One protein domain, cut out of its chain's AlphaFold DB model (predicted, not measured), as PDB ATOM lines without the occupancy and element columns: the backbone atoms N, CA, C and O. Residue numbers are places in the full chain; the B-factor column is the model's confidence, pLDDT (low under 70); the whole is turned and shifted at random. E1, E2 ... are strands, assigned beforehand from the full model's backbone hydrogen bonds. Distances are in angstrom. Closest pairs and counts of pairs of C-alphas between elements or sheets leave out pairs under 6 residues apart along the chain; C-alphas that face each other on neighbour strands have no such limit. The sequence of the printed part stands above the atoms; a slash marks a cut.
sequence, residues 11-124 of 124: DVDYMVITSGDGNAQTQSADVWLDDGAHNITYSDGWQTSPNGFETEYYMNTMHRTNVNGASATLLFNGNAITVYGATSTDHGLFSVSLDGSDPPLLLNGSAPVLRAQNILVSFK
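AT A GLANCE: This is residues 11 to 124 of the 124 residues of an uncharacterized protein of Phlebia centrifuga (UniProt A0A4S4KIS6). A twisted four-stranded sheet, E2, E1, E7 and E10, forms one wall of a loose, incomplete sandwich; over one of its faces lie two small separate strand pairs, E3 with E6 and E8 with E9. A third pair, E4 with E5, lies past the end of the sheet where E1 begins and E2 ends. The printed part has 114 residues with ten named strands, E1 to E10 in order along the chain, and no named helix; each of the four sheets is antiparallel, the largest in the order E2, E1, E7, E10. The class is all strand, though under half of the residues, 49 of 114, are in named elements. The whole is compact, with a radius of gyration of the C-alphas of 14.4 A and spans of 44 by 33 by 29 A.

IN THESE COORDINATES: E1, residues 14 to 19, begins at C-alpha 14 (205.950, 199.229, 156.404) and is 16.4 A long. E2, residues 29 to 34, is also 16.4 A long. Then come four strands of three residues each: E3, residues 40 to 42, E4, residues 46 to 48, E5, residues 63 to 65, and E6, residues 72 to 74. E7, residues 80 to 87, is 21.9 A long and begins at C-alpha 80 (208.456, 200.695, 142.661). E8, residues 93 to 96, is 10.4 A long, and E9, residues 105 to 108, is 10.2 A long. E10, residues 115 to 123, is 20.9 A long and ends at C-alpha 123 (203.404, 202.559, 142.542).

HOW THE PARTS SIT: In the largest sheet, E1 and E2 are a hairpin at 160 degrees, with N 17 and O 31 2.9 A apart. E1 and E7 are antiparallel at 166 degrees, with N 16 and O 82 2.9 A apart. E7 and E10 are antiparallel at 151 degrees, with N 83 and O 121 2.9 A apart. E2 and E10 are edge strands. The sheet is only just strongly twisted, its C-alphas up to 4.5 A off the best plane. The closest C-alphas of E9 and E10, those of Leu 107 and Leu 120, are 7.8 A apart. E8 and E9 are a hairpin, with N 105 and O 96 2.8 A apart. E3 and E6 are antiparallel at 157 degrees, with N 41 and O 73 2.8 A apart. E1 and E6 are apart. E4 and E5 are a hairpin, with N 47 and O 64 2.8 A apart. Residues 11 to 12 pair with residues 63 to 64 of E5, antiparallel.

THE WHOLE: The two C-alphas farthest apart, those of Gln 25 and Asn 51, are 44.6 A apart. The link from E4 to E5, residues 49 to 62, is long. The printed part has no cut and ends at the chain's last residue, Lys 124. The mean pLDDT of the printed part is 94.8, and no printed residue is under 70.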
ATOM      1  N   ASP A  11     196.849 204.311 159.281       97.06
ATOM      2  CA  ASP A  11     198.002 203.588 159.777       97.06
ATOM      3  C   ASP A  11     198.972 203.315 158.627       97.06
ATOM      4  O   ASP A  11     198.558 203.160 157.475       97.06
ATOM      5  N   VAL A  12     200.259 203.312 158.950       97.56
ATOM      6  CA  VAL A  12     201.353 202.928 158.067       97.56
ATOM      7  C   VAL A  12     202.241 201.988 158.871       97.56
ATOM      8  O   VAL A  12     202.708 202.380 159.933       97.56
ATOM      9  N   ASP A  13     202.477 200.790 158.341       97.81
ATOM     10  CA  ASP A  13     203.192 199.707 159.029       97.81
ATOM     11  C   ASP A  13     204.582 199.474 158.421       97.81
ATOM     12  O   ASP A  13     205.599 199.497 159.101       97.81
ATOM     13  N   TYR A  14     204.665 199.319 157.098       98.50
ATOM     14  CA  TYR A  14     205.950 199.229 156.404       98.50
ATOM     15  C   TYR A  14     205.824 199.555 154.920       98.50
ATOM     16  O   TYR A  14     204.734 199.629 154.341       98.50
ATOM     17  N   MET A  15     206.971 199.710 154.268       98.25
ATOM     18  CA  MET A  15     207.080 199.874 152.826       98.25
ATOM     19  C   MET A  15     208.030 198.844 152.234       98.25
ATOM     20  O   MET A  15     209.048 198.492 152.825       98.25
ATOM     21  N   VAL A  16     207.722 198.411 151.016       97.56
ATOM     22  CA  VAL A  16     208.634 197.624 150.184       97.56
ATOM     23  C   VAL A  16     209.028 198.476 148.992       97.56
ATOM     24  O   VAL A  16     208.179 198.825 148.171       97.56
ATOM     25  N   ILE A  17     210.310 198.826 148.915       96.69
ATOM     26  CA  ILE A  17     210.901 199.558 147.795       96.69
ATOM     27  C   ILE A  17     211.631 198.552 146.915       96.69
ATOM     28  O   ILE A  17     212.590 197.920 147.353       96.69
ATOM     29  N   THR A  18     211.209 198.436 145.662       94.56
ATOM     30  CA  THR A  18     211.849 197.561 144.682       94.56
ATOM     31  C   THR A  18     212.770 198.383 143.791       94.56
ATOM     32  O   THR A  18     212.354 199.371 143.182       94.56
ATOM     33  N   SER A  19     214.021 197.951 143.674       91.19
ATOM     34  CA  SER A  19     215.024 198.510 142.765       91.19
ATOM     35  C   SER A  19     215.393 197.504 141.671       91.19
ATOM     36  O   SER A  19     215.495 196.302 141.917       91.19
ATOM     37  N   GLY A  20     215.568 197.991 140.447       82.94
ATOM     38  CA  GLY A  20     215.912 197.207 139.267       82.94
ATOM     39  C   GLY A  20     216.125 198.092 138.036       82.94
ATOM     40  O   GLY A  20     216.004 199.313 138.075       82.94
ATOM     41  N   ASP A  21     216.446 197.481 136.906       78.44
ATOM     42  CA  ASP A  21     216.627 198.174 135.620       78.44
ATOM     43  C   ASP A  21     215.356 198.138 134.746       78.44
ATOM     44  O   ASP A  21     215.388 198.514 133.575       78.44
ATOM     45  N   GLY A  22     214.235 197.654 135.295       70.94
ATOM     46  CA  GLY A  22     212.989 197.434 134.557       70.94
ATOM     47  C   GLY A  22     213.053 196.277 133.551       70.94
ATOM     48  O   GLY A  22     212.075 196.027 132.845       70.94
ATOM     49  N   ASN A  23     214.173 195.549 133.475       74.94
ATOM     50  CA  ASN A  23     214.333 194.384 132.622       74.94
ATOM     51  C   ASN A  23     213.837 193.129 133.349       74.94
ATOM     52  O   ASN A  23     214.341 192.765 134.407       74.94
ATOM     53  N   ALA A  24     212.904 192.401 132.735       72.88
ATOM     54  CA  ALA A  24     212.367 191.153 133.282       72.88
ATOM     55  C   ALA A  24     213.415 190.030 133.447       72.88
ATOM     56  O   ALA A  24     213.113 188.995 134.033       72.88
ATOM     57  N   GLN A  25     214.613 190.190 132.876       77.06
ATOM     58  CA  GLN A  25     215.730 189.250 133.003       77.06
ATOM     59  C   GLN A  25     216.712 189.619 134.123       77.06
ATOM     60  O   GLN A  25     217.568 188.804 134.466       77.06
ATOM     61  N   THR A  26     216.595 190.816 134.696       76.56
ATOM     62  CA  THR A  26     217.418 191.253 135.822       76.56
ATOM     63  C   THR A  26     216.629 191.042 137.108       76.56
ATOM     64  O   THR A  26     215.465 191.427 137.214       76.56
ATOM     65  N   GLN A  27     217.249 190.402 138.097       80.62
ATOM     66  CA  GLN A  27     216.619 190.222 139.400       80.62
ATOM     67  C   GLN A  27     216.507 191.578 140.104       80.62
ATOM     68  O   GLN A  27     217.512 192.261 140.295       80.62
ATOM     69  N   SER A  28     215.287 191.960 140.479       85.75
ATOM     70  CA  SER A  28     215.056 193.127 141.321       85.75
ATOM     71  C   SER A  28     215.488 192.855 142.762       85.75
ATOM     72  O   SER A  28     215.486 191.710 143.219       85.75
ATOM     73  N   ALA A  29     215.840 193.916 143.482       90.44
ATOM     74  CA  ALA A  29     216.131 193.870 144.908       90.44
ATOM     75  C   ALA A  29     215.069 194.652 145.681       90.44
ATOM     76  O   ALA A  29     214.804 195.814 145.361       90.44
ATOM     77  N   ASP A  30     214.512 194.020 146.712       94.31
ATOM     78  CA  ASP A  30     213.527 194.625 147.602       94.31
ATOM     79  C   ASP A  30     214.187 195.086 148.900       94.31
ATOM     80  O   ASP A  30     214.903 194.330 149.564       94.31
ATOM     81  N   VAL A  31     213.905 196.328 149.280       95.25
ATOM     82  CA  VAL A  31     214.226 196.893 150.589       95.25
ATOM     83  C   VAL A  31     212.933 197.015 151.377       95.25
ATOM     84  O   VAL A  31     211.996 197.684 150.943       95.25
ATOM     85  N   TRP A  32     212.904 196.369 152.538       97.31
ATOM     86  CA  TRP A  32     211.799 196.433 153.486       97.31
ATOM     87  C   TRP A  32     212.114 197.507 154.519       97.31
ATOM     88  O   TRP A  32     213.182 197.484 155.134       97.31
ATOM     89  N   LEU A  33     211.209 198.466 154.658       97.62
ATOM     90  CA  LEU A  33     211.364 199.636 155.501       97.62
ATOM     91  C   LEU A  33     210.229 199.675 156.517       97.62
ATOM     92  O   LEU A  33     209.081 199.877 156.139       97.62
ATOM     93  N   ASP A  34     210.575 199.472 157.779       98.19
ATOM     94  CA  ASP A  34     209.655 199.563 158.909       98.19
ATOM     95  C   ASP A  34     209.127 200.995 159.116       98.19
ATOM     96  O   ASP A  34     209.821 201.963 158.790       98.19
ATOM     97  N   ASP A  35     207.932 201.147 159.684       97.38
ATOM     98  CA  ASP A  35     207.332 202.443 160.035       97.38
ATOM     99  C   ASP A  35     208.162 203.261 161.046       97.38
ATOM    100  O   ASP A  35     208.092 204.490 161.074       97.38
ATOM    101  N   GLY A  36     209.019 202.610 161.835       96.56
ATOM    102  CA  GLY A  36     209.983 203.264 162.715       96.56
ATOM    103  C   GLY A  36     211.238 203.792 162.009       96.56
ATOM    104  O   GLY A  36     212.140 204.319 162.671       96.56
ATOM    105  N   ALA A  37     211.365 203.630 160.688       96.75
ATOM    106  CA  ALA A  37     212.591 203.970 159.980       96.75
ATOM    107  C   ALA A  37     212.865 205.482 159.928       96.75
ATOM    108  O   ALA A  37     212.007 206.308 159.618       96.75
ATOM    109  N   HIS A  38     214.129 205.856 160.156       94.31
ATOM    110  CA  HIS A  38     214.557 207.254 160.311       94.31
ATOM    111  C   HIS A  38     214.369 208.140 159.064       94.31
ATOM    112  O   HIS A  38     214.574 209.351 159.119       94.31
ATOM    113  N   ASN A  39     214.136 207.538 157.899       93.06
ATOM    114  CA  ASN A  39     213.931 208.215 156.618       93.06
ATOM    115  C   ASN A  39     212.452 208.536 156.358       93.06
ATOM    116  O   ASN A  39     212.158 209.219 155.376       93.06
ATOM    117  N   ILE A  40     211.545 208.086 157.229       97.75
ATOM    118  CA  ILE A  40     210.152 208.511 157.231       97.75
ATOM    119  C   ILE A  40     210.035 209.748 158.123       97.75
ATOM    120  O   ILE A  40     210.424 209.752 159.289       97.75
ATOM    121  N   THR A  41     209.514 210.831 157.557       98.25
ATOM    122  CA  THR A  41     209.205 212.058 158.295       98.25
ATOM    123  C   THR A  41     207.714 212.110 158.573       98.25
ATOM    124  O   THR A  41     206.909 212.201 157.645       98.25
ATOM    125  N   TYR A  42     207.354 212.087 159.850       98.31
ATOM    126  CA  TYR A  42     205.984 212.247 160.318       98.31
ATOM    127  C   TYR A  42     205.740 213.694 160.756       98.31
ATOM    128  O   TYR A  42     206.596 214.314 161.386       98.31
ATOM    129  N   SER A  43     204.573 214.245 160.421       98.50
ATOM    130  CA  SER A  43     204.105 215.506 161.001       98.50
ATOM    131  C   SER A  43     203.657 215.312 162.454       98.50
ATOM    132  O   SER A  43     203.574 214.193 162.957       98.50
ATOM    133  N   ASP A  44     203.252 216.394 163.115       97.94
ATOM    134  CA  ASP A  44     202.581 216.295 164.412       97.94
ATOM    135  C   ASP A  44     201.293 215.451 164.311       97.94
ATOM    136  O   ASP A  44     200.577 215.502 163.308       97.94
ATOM    137  N   GLY A  45     200.989 214.690 165.371       96.69
ATOM    138  CA  GLY A  45     199.736 213.933 165.505       96.69
ATOM    139  C   GLY A  45     199.819 212.425 165.251       96.69
ATOM    140  O   GLY A  45     198.788 211.752 165.326       96.69
ATOM    141  N   TRP A  46     201.002 211.876 164.974       98.12
ATOM    142  CA  TRP A  46     201.219 210.428 164.897       98.12
ATOM    143  C   TRP A  46     201.508 209.823 166.273       98.12
ATOM    144  O   TRP A  46     202.055 210.478 167.162       98.12
ATOM    145  N   GLN A  47     201.111 208.568 166.452       97.75
ATOM    146  CA  GLN A  47     201.287 207.804 167.680       97.75
ATOM    147  C   GLN A  47     201.992 206.487 167.364       97.75
ATOM    148  O   GLN A  47     201.564 205.776 166.456       97.75
ATOM    149  N   THR A  48     203.005 206.150 168.161       97.19
ATOM    150  CA  THR A  48     203.750 204.889 168.060       97.19
ATOM    151  C   THR A  48     203.213 203.872 169.066       97.19
ATOM    152  O   THR A  48     203.176 204.162 170.264       97.19
ATOM    153  N   SER A  49     202.775 202.710 168.584       96.00
ATOM    154  CA  SER A  49     202.245 201.573 169.358       96.00
ATOM    155  C   SER A  49     201.314 201.966 170.525       96.00
ATOM    156  O   SER A  49     201.531 201.557 171.668       96.00
ATOM    157  N   PRO A  50     200.266 202.784 170.295       95.50
ATOM    158  CA  PRO A  50     199.499 203.400 171.380       95.50
ATOM    159  C   PRO A  50     198.519 202.466 172.106       95.50
ATOM    160  O   PRO A  50     197.897 202.894 173.078       95.50
ATOM    161  N   ASN A  51     198.279 201.251 171.609       90.56
ATOM    162  CA  ASN A  51     197.094 200.467 171.975       90.56
ATOM    163  C   ASN A  51     197.351 198.974 172.256       90.56
ATOM    164  O   ASN A  51     196.380 198.257 172.496       90.56
ATOM    165  N   GLY A  52     198.607 198.514 172.263       93.38
ATOM    166  CA  GLY A  52     198.958 197.129 172.603       93.38
ATOM    167  C   GLY A  52     198.705 196.102 171.493       93.38
ATOM    168  O   GLY A  52     198.711 194.906 171.777       93.38
ATOM    169  N   PHE A  53     198.424 196.543 170.262       93.56
ATOM    170  CA  PHE A  53     198.221 195.665 169.102       93.56
ATOM    171  C   PHE A  53     199.480 195.482 168.250       93.56
ATOM    172  O   PHE A  53     199.435 194.760 167.258       93.56
ATOM    173  N   GLU A  54     200.602 196.105 168.613       95.06
ATOM    174  CA  GLU A  54     201.816 196.150 167.798       95.06
ATOM    175  C   GLU A  54     202.346 194.761 167.420       95.06
ATOM    176  O   GLU A  54     202.900 194.599 166.347       95.06
ATOM    177  N   THR A  55     202.085 193.714 168.208       97.12
ATOM    178  CA  THR A  55     202.498 192.338 167.871       97.12
ATOM    179  C   THR A  55     201.847 191.757 166.607       97.12
ATOM    180  O   THR A  55     202.251 190.692 166.145       97.12
ATOM    181  N   GLU A  56     200.803 192.395 166.071       96.69
ATOM    182  CA  GLU A  56     200.159 192.001 164.808       96.69
ATOM    183  C   GLU A  56     200.815 192.648 163.569       96.69
ATOM    184  O   GLU A  56     200.536 192.253 162.431       96.69
ATOM    185  N   TYR A  57     201.694 193.624 163.789       97.88
ATOM    186  CA  TYR A  57     202.283 194.501 162.783       97.88
ATOM    187  C   TYR A  57     203.703 194.063 162.413       97.88
ATOM    188  O   TYR A  57     204.295 193.183 163.054       97.88
ATOM    189  N   TYR A  58     204.244 194.620 161.334       98.00
ATOM    190  CA  TYR A  58     205.615 194.347 160.936       98.00
ATOM    191  C   TYR A  58     206.584 194.816 162.031       98.00
ATOM    192  O   TYR A  58     206.341 195.783 162.734       98.00
ATOM    193  N   MET A  59     207.623 194.012 162.288       97.56
ATOM    194  CA  MET A  59     208.621 194.220 163.358       97.56
ATOM    195  C   MET A  59     208.083 194.547 164.769       97.56
ATOM    196  O   MET A  59     208.858 194.901 165.658       97.56
ATOM    197  N   ASN A  60     206.805 194.269 165.030       97.50
ATOM    198  CA  ASN A  60     206.095 194.609 166.256       97.50
ATOM    199  C   ASN A  60     206.026 196.124 166.557       97.50
ATOM    200  O   ASN A  60     206.144 196.522 167.723       97.50
ATOM    201  N   THR A  61     205.852 196.964 165.537       96.81
ATOM    202  CA  THR A  61     205.672 198.425 165.653       96.81
ATOM    203  C   THR A  61     204.383 198.871 164.968       96.81
ATOM    204  O   THR A  61     203.867 198.194 164.101       96.81
ATOM    205  N   MET A  62     203.785 199.969 165.427       96.00
ATOM    206  CA  MET A  62     202.591 200.545 164.802       96.00
ATOM    207  C   MET A  62     202.752 202.056 164.760       96.00
ATOM    208  O   MET A  62     203.020 202.660 165.801       96.00
ATOM    209  N   HIS A  63     202.461 202.678 163.622       97.31
ATOM    210  CA  HIS A  63     202.360 204.123 163.484       97.31
ATOM    211  C   HIS A  63     201.024 204.499 162.875       97.31
ATOM    212  O   HIS A  63     200.766 204.331 161.684       97.31
ATOM    213  N   ARG A  64     200.193 205.128 163.705       97.44
ATOM    214  CA  ARG A  64     198.874 205.594 163.286       97.44
ATOM    215  C   ARG A  64     198.599 207.023 163.697       97.44
ATOM    216  O   ARG A  64     199.182 207.553 164.642       97.44
ATOM    217  N   THR A  65     197.630 207.627 163.033       97.81
ATOM    218  CA  THR A  65     197.103 208.941 163.382       97.81
ATOM    219  C   THR A  65     195.589 208.972 163.235       97.81
ATOM    220  O   THR A  65     195.017 208.258 162.417       97.81
ATOM    221  N   ASN A  66     194.935 209.805 164.039       96.44
ATOM    222  CA  ASN A  66     193.550 210.238 163.855       96.44
ATOM    223  C   ASN A  66     193.431 211.755 163.652       96.44
ATOM    224  O   ASN A  66     192.339 212.319 163.766       96.44
ATOM    225  N   VAL A  67     194.556 212.430 163.412       96.88
ATOM    226  CA  VAL A  67     194.612 213.877 163.240       96.88
ATOM    227  C   VAL A  67     194.465 214.189 161.757       96.88
ATOM    228  O   VAL A  67     195.326 213.864 160.945       96.88
ATOM    229  N   ASN A  68     193.357 214.835 161.391       94.62
ATOM    230  CA  ASN A  68     193.129 215.240 160.007       94.62
ATOM    231  C   ASN A  68     194.240 216.190 159.528       94.62
ATOM    232  O   ASN A  68     194.534 217.184 160.191       94.62
ATOM    233  N   GLY A  69     194.817 215.899 158.362       94.62
ATOM    234  CA  GLY A  69     195.933 216.656 157.794       94.62
ATOM    235  C   GLY A  69     197.317 216.246 158.303       94.62
ATOM    236  O   GLY A  69     198.302 216.787 157.804       94.62
ATOM    237  N   ALA A  70     197.422 215.295 159.238       98.00
ATOM    238  CA  ALA A  70     198.707 214.687 159.558       98.00
ATOM    239  C   ALA A  70     199.234 213.879 158.358       98.00
ATOM    240  O   ALA A  70     198.466 213.272 157.610       98.00
ATOM    241  N   SER A  71     200.551 213.871 158.169       97.88
ATOM    242  CA  SER A  71     201.209 213.273 157.007       97.88
ATOM    243  C   SER A  71     202.440 212.466 157.403       97.88
ATOM    244  O   SER A  71     203.150 212.845 158.334       97.88
ATOM    245  N   ALA A  72     202.721 211.412 156.640       98.25
ATOM    246  CA  ALA A  72     204.005 210.719 156.611       98.25
ATOM    247  C   ALA A  72     204.640 210.935 155.230       98.25
ATOM    248  O   ALA A  72     203.949 210.881 154.213       98.25
ATOM    249  N   THR A  73     205.936 211.228 155.177       98.12
ATOM    250  CA  THR A  73     206.673 211.492 153.932       98.12
ATOM    251  C   THR A  73     207.945 210.664 153.893       98.12
ATOM    252  O   THR A  73     208.710 210.653 154.854       98.12
ATOM    253  N   LEU A  74     208.186 210.003 152.763       97.69
ATOM    254  CA  LEU A  74     209.355 209.165 152.527       97.69
ATOM    255  C   LEU A  74     209.999 209.558 151.196       97.69
ATOM    256  O   LEU A  74     209.350 209.518 150.152       97.69
ATOM    257  N   LEU A  75     211.288 209.889 151.235       96.31
ATOM    258  CA  LEU A  75     212.123 209.948 150.038       96.31
ATOM    259  C   LEU A  75     212.762 208.576 149.829       96.31
ATOM    260  O   LEU A  75     213.389 208.038 150.743       96.31
ATOM    261  N   PHE A  76     212.626 208.015 148.631       94.62
ATOM    262  CA  PHE A  76     213.168 206.700 148.308       94.62
ATOM    263  C   PHE A  76     213.878 206.691 146.955       94.62
ATOM    264  O   PHE A  76     213.642 207.542 146.103       94.62
ATOM    265  N   ASN A  77     214.756 205.704 146.771       92.75
ATOM    266  CA  ASN A  77     215.373 205.391 145.486       92.75
ATOM    267  C   ASN A  77     214.954 203.974 145.097       92.75
ATOM    268  O   ASN A  77     215.285 203.017 145.793       92.75
ATOM    269  N   GLY A  78     214.219 203.851 144.000       91.75
ATOM    270  CA  GLY A  78     213.694 202.587 143.502       91.75
ATOM    271  C   GLY A  78     212.791 202.822 142.299       91.75
ATOM    272  O   GLY A  78     212.507 203.961 141.939       91.75
ATOM    273  N   ASN A  79     212.353 201.738 141.675       91.94
ATOM    274  CA  ASN A  79     211.442 201.769 140.534       91.94
ATOM    275  C   ASN A  79     209.994 201.576 140.975       91.94
ATOM    276  O   ASN A  79     209.089 202.033 140.297       91.94
ATOM    277  N   ALA A  80     209.778 200.901 142.104       93.56
ATOM    278  CA  ALA A  80     208.456 200.695 142.661       93.56
ATOM    279  C   ALA A  80     208.481 200.856 144.179       93.56
ATOM    280  O   ALA A  80     209.492 200.593 144.834       93.56
ATOM    281  N   ILE A  81     207.340 201.252 144.732       96.94
ATOM    282  CA  ILE A  81     207.097 201.279 146.169       96.94
ATOM    283  C   ILE A  81     205.696 200.748 146.448       96.94
ATOM    284  O   ILE A  81     204.725 201.144 145.806       96.94
ATOM    285  N   THR A  82     205.587 199.848 147.420       98.25
ATOM    286  CA  THR A  82     204.306 199.394 147.964       98.25
ATOM    287  C   THR A  82     204.245 199.758 149.435       98.25
ATOM    288  O   THR A  82     205.180 199.466 150.175       98.25
ATOM    289  N   VAL A  83     203.158 200.408 149.843       98.50
ATOM    290  CA  VAL A  83     202.922 200.825 151.228       98.50
ATOM    291  C   VAL A  83     201.902 199.890 151.856       98.50
ATOM    292  O   VAL A  83     200.838 199.638 151.278       98.50
ATOM    293  N   TYR A  84     202.235 199.400 153.042       98.69
ATOM    294  CA  TYR A  84     201.411 198.533 153.863       98.69
ATOM    295  C   TYR A  84     201.007 199.258 155.144       98.69
ATOM    296  O   TYR A  84     201.718 200.134 155.634       98.69
ATOM    297  N   GLY A  85     199.850 198.889 155.669       98.19
ATOM    298  CA  GLY A  85     199.334 199.391 156.932       98.19
ATOM    299  C   GLY A  85     198.038 198.696 157.303       98.19
ATOM    300  O   GLY A  85     197.542 197.819 156.577       98.19
ATOM    301  N   ALA A  86     197.470 199.119 158.422       97.56
ATOM    302  CA  ALA A  86     196.238 198.545 158.908       97.56
ATOM    303  C   ALA A  86     194.994 199.058 158.179       97.56
ATOM    304  O   ALA A  86     194.858 200.219 157.791       97.56
ATOM    305  N   THR A  87     194.027 198.154 158.043       97.75
ATOM    306  CA  THR A  87     192.647 198.486 157.675       97.75
ATOM    307  C   THR A  87     191.703 197.867 158.696       97.75
ATOM    308  O   THR A  87     191.940 196.754 159.167       97.75
ATOM    309  N   SER A  88     190.651 198.582 159.086       96.69
ATOM    310  CA  SER A  88     189.720 198.150 160.140       96.69
ATOM    311  C   SER A  88     188.430 198.976 160.095       96.69
ATOM    312  O   SER A  88     188.275 199.862 159.254       96.69
ATOM    313  N   THR A  89     187.484 198.696 160.988       96.25
ATOM    314  CA  THR A  89     186.190 199.392 161.072       96.25
ATOM    315  C   THR A  89     186.316 200.840 161.550       96.25
ATOM    316  O   THR A  89     185.400 201.633 161.342       96.25
ATOM    317  N   ASP A  90     187.439 201.190 162.177       95.38
ATOM    318  CA  ASP A  90     187.777 202.526 162.673       95.38
ATOM    319  C   ASP A  90     188.774 203.279 161.772       95.38
ATOM    320  O   ASP A  90     189.163 204.399 162.104       95.38
ATOM    321  N   HIS A  91     189.139 202.712 160.616       96.62
ATOM    322  CA  HIS A  91     190.025 203.346 159.640       96.62
ATOM    323  C   HIS A  91     189.260 204.042 158.510       96.62
ATOM    324  O   HIS A  91     188.227 203.560 158.039       96.62
ATOM    325  N   GLY A  92     189.769 205.200 158.092       95.56
ATOM    326  CA  GLY A  92     189.052 206.159 157.259       95.56
ATOM    327  C   GLY A  92     189.669 206.449 155.903       95.56
ATOM    328  O   GLY A  92     190.482 205.699 155.368       95.56
ATOM    329  N   LEU A  93     189.246 207.581 155.338       96.56
ATOM    330  CA  LEU A  93     189.801 208.107 154.098       96.56
ATOM    331  C   LEU A  93     191.197 208.681 154.327       96.56
ATOM    332  O   LEU A  93     191.444 209.358 155.323       96.56
ATOM    333  N   PHE A  94     192.068 208.476 153.349       97.56
ATOM    334  CA  PHE A  94     193.397 209.072 153.288       97.56
ATOM    335  C   PHE A  94     193.780 209.348 151.844       97.56
ATOM    336  O   PHE A  94     193.161 208.828 150.918       97.56
ATOM    337  N   SER A  95     194.799 210.171 151.639       97.50
ATOM    338  CA  SER A  95     195.289 210.493 150.304       97.50
ATOM    339  C   SER A  95     196.783 210.244 150.195       97.50
ATOM    340  O   SER A  95     197.518 210.535 151.135       97.50
ATOM    341  N   VAL A  96     197.230 209.766 149.037       98.06
ATOM    342  CA  VAL A  96     198.649 209.530 148.748       98.06
ATOM    343  C   VAL A  96     199.051 210.287 147.488       98.06
ATOM    344  O   VAL A  96     198.299 210.339 146.517       98.06
ATOM    345  N   SER A  97     200.244 210.870 147.499       97.62
ATOM    346  CA  SER A  97     200.857 211.537 146.351       97.62
ATOM    347  C   SER A  97     202.260 210.976 146.148       97.62
ATOM    348  O   SER A  97     202.978 210.756 147.125       97.62
ATOM    349  N   LEU A  98     202.633 210.738 144.891       97.25
ATOM    350  CA  LEU A  98     203.996 210.395 144.494       97.25
ATOM    351  C   LEU A  98     204.550 211.565 143.679       97.25
ATOM    352  O   LEU A  98     203.861 212.083 142.802       97.25
ATOM    353  N   ASP A  99     205.763 212.008 144.006       96.12
ATOM    354  CA  ASP A  99     206.448 213.127 143.341       96.12
ATOM    355  C   ASP A  99     205.618 214.425 143.253       96.12
ATOM    356  O   ASP A  99     205.744 215.211 142.315       96.12
ATOM    357  N   GLY A 100     204.757 214.665 144.249       92.88
ATOM    358  CA  GLY A 100     203.920 215.863 144.317       92.88
ATOM    359  C   GLY A 100     202.762 215.880 143.313       92.88
ATOM    360  O   GLY A 100     202.264 216.958 142.992       92.88
ATOM    361  N   SER A 101     202.325 214.717 142.817       93.62
ATOM    362  CA  SER A 101     201.159 214.594 141.939       93.62
ATOM    363  C   SER A 101     199.906 215.260 142.530       93.62
ATOM    364  O   SER A 101     199.559 214.999 143.688       93.62
ATOM    365  N   ASP A 102     199.202 216.034 141.700       93.06
ATOM    366  CA  ASP A 102     197.944 216.727 142.008       93.06
ATOM    367  C   ASP A 102     196.905 216.440 140.894       93.06
ATOM    368  O   ASP A 102     197.219 216.647 139.715       93.06
ATOM    369  N   PRO A 103     195.690 215.938 141.209       94.00
ATOM    370  CA  PRO A 103     195.194 215.606 142.546       94.00
ATOM    371  C   PRO A 103     195.874 214.371 143.158       94.00
ATOM    372  O   PRO A 103     196.268 213.460 142.424       94.00
ATOM    373  N   PRO A 104     195.984 214.298 144.500       96.56
ATOM    374  CA  PRO A 104     196.452 213.092 145.171       96.56
ATOM    375  C   PRO A 104     195.435 211.950 145.013       96.56
ATOM    376  O   PRO A 104     194.229 212.170 144.856       96.56
ATOM    377  N   LEU A 105     195.913 210.710 145.100       97.06
ATOM    378  CA  LEU A 105     195.076 209.518 145.055       97.06
ATOM    379  C   LEU A 105     194.299 209.376 146.367       97.06
ATOM    380  O   LEU A 105     194.904 209.164 147.415       97.06
ATOM    381  N   LEU A 106     192.970 209.460 146.308       97.38
ATOM    382  CA  LEU A 106     192.092 209.242 147.459       97.38
ATOM    383  C   LEU A 106     191.820 207.744 147.662       97.38
ATOM    384  O   LEU A 106     191.379 207.051 146.745       97.38
ATOM    385  N   LEU A 107     192.050 207.266 148.881       97.12
ATOM    386  CA  LEU A 107     191.953 205.870 149.296       97.12
ATOM    387  C   LEU A 107     191.122 205.744 150.580       97.12
ATOM    388  O   LEU A 107     190.766 206.738 151.214       97.12
ATOM    389  N   ASN A 108     190.776 204.509 150.945       95.56
ATOM    390  CA  ASN A 108     189.951 204.202 152.109       95.56
ATOM    391  C   ASN A 108     190.512 202.990 152.862       95.56
ATOM    392  O   ASN A 108     190.634 201.912 152.286       95.56
ATOM    393  N   GLY A 109     190.817 203.174 154.145       96.25
ATOM    394  CA  GLY A 109     191.306 202.134 155.048       96.25
ATOM    395  C   GLY A 109     190.200 201.334 155.743       96.25
ATOM    396  O   GLY A 109     190.495 200.462 156.554       96.25
ATOM    397  N   SER A 110     188.925 201.605 155.456       96.75
ATOM    398  CA  SER A 110     187.803 200.904 156.081       96.75
ATOM    399  C   SER A 110     187.758 199.426 155.679       96.75
ATOM    400  O   SER A 110     187.657 199.083 154.501       96.75
ATOM    401  N   ALA A 111     187.688 198.542 156.672       96.44
ATOM    402  CA  ALA A 111     187.478 197.104 156.503       96.44
ATOM    403  C   ALA A 111     186.531 196.556 157.590       96.44
ATOM    404  O   ALA A 111     186.427 197.145 158.661       96.44
ATOM    405  N   PRO A 112     185.821 195.431 157.366       95.81
ATOM    406  CA  PRO A 112     184.891 194.881 158.362       95.81
ATOM    407  C   PRO A 112     185.583 194.242 159.577       95.81
ATOM    408  O   PRO A 112     184.924 193.963 160.575       95.81
ATOM    409  N   VAL A 113     186.886 193.977 159.482       95.38
ATOM    410  CA  VAL A 113     187.736 193.397 160.529       95.38
ATOM    411  C   VAL A 113     189.133 194.000 160.419       95.38
ATOM    412  O   VAL A 113     189.508 194.440 159.329       95.38
ATOM    413  N   LEU A 114     189.893 193.973 161.515       95.50
ATOM    414  CA  LEU A 114     191.296 194.373 161.512       95.50
ATOM    415  C   LEU A 114     192.105 193.492 160.553       95.50
ATOM    416  O   LEU A 114     192.014 192.263 160.573       95.50
ATOM    417  N   ARG A 115     192.908 194.145 159.719       97.19
ATOM    418  CA  ARG A 115     193.972 193.549 158.915       97.19
ATOM    419  C   ARG A 115     195.208 194.407 159.134       97.19
ATOM    420  O   ARG A 115     195.291 195.460 158.514       97.19
ATOM    421  N   ALA A 116     196.104 193.983 160.022       95.25
ATOM    422  CA  ALA A 116     197.270 194.775 160.422       95.25
ATOM    423  C   ALA A 116     198.251 195.035 159.262       95.25
ATOM    424  O   ALA A 116     198.807 196.116 159.165       95.25
ATOM    425  N   GLN A 117     198.388 194.083 158.332       95.06
ATOM    426  CA  GLN A 117     199.341 194.162 157.217       95.06
ATOM    427  C   GLN A 117     198.614 194.054 155.872       95.06
ATOM    428  O   GLN A 117     198.564 192.989 155.252       95.06
ATOM    429  N   ASN A 118     197.984 195.140 155.425       97.81
ATOM    430  CA  ASN A 118     197.257 195.193 154.157       97.81
ATOM    431  C   ASN A 118     197.922 196.177 153.185       97.81
ATOM    432  O   ASN A 118     198.395 197.231 153.596       97.81
ATOM    433  N   ILE A 119     197.923 195.864 151.884       98.12
ATOM    434  CA  ILE A 119     198.395 196.815 150.864       98.12
ATOM    435  C   ILE A 119     197.451 198.017 150.853       98.12
ATOM    436  O   ILE A 119     196.255 197.868 150.588       98.12
ATOM    437  N   LEU A 120     198.003 199.202 151.096       98.12
ATOM    438  CA  LEU A 120     197.284 200.466 150.983       98.12
ATOM    439  C   LEU A 120     197.386 201.020 149.562       98.12
ATOM    440  O   LEU A 120     196.385 201.436 148.982       98.12
ATOM    441  N   VAL A 121     198.591 200.997 148.988       98.25
ATOM    442  CA  VAL A 121     198.868 201.489 147.633       98.25
ATOM    443  C   VAL A 121     200.165 200.889 147.086       98.25
ATOM    444  O   VAL A 121     201.063 200.531 147.846       98.25
ATOM    445  N   SER A 122     200.270 200.789 145.761       97.31
ATOM    446  CA  SER A 122     201.486 200.382 145.056       97.31
ATOM    447  C   SER A 122     201.709 201.280 143.840       97.31
ATOM    448  O   SER A 122     200.780 201.497 143.058       97.31
ATOM    449  N   PHE A 123     202.932 201.782 143.688       95.12
ATOM    450  CA  PHE A 123     203.404 202.559 142.542       95.12
ATOM    451  C   PHE A 123     204.517 201.788 141.826       95.12
ATOM    452  O   PHE A 123     205.307 201.109 142.483       95.12
ATOM    453  N   LYS A 124     204.565 201.881 140.495       87.88
ATOM    454  CA  LYS A 124     205.515 201.195 139.607       87.88
ATOM    455  C   LYS A 124     205.991 202.122 138.500       87.88
ATOM    456  O   LYS A 124     205.228 203.065 138.192       87.88
TER     457      LYS A 124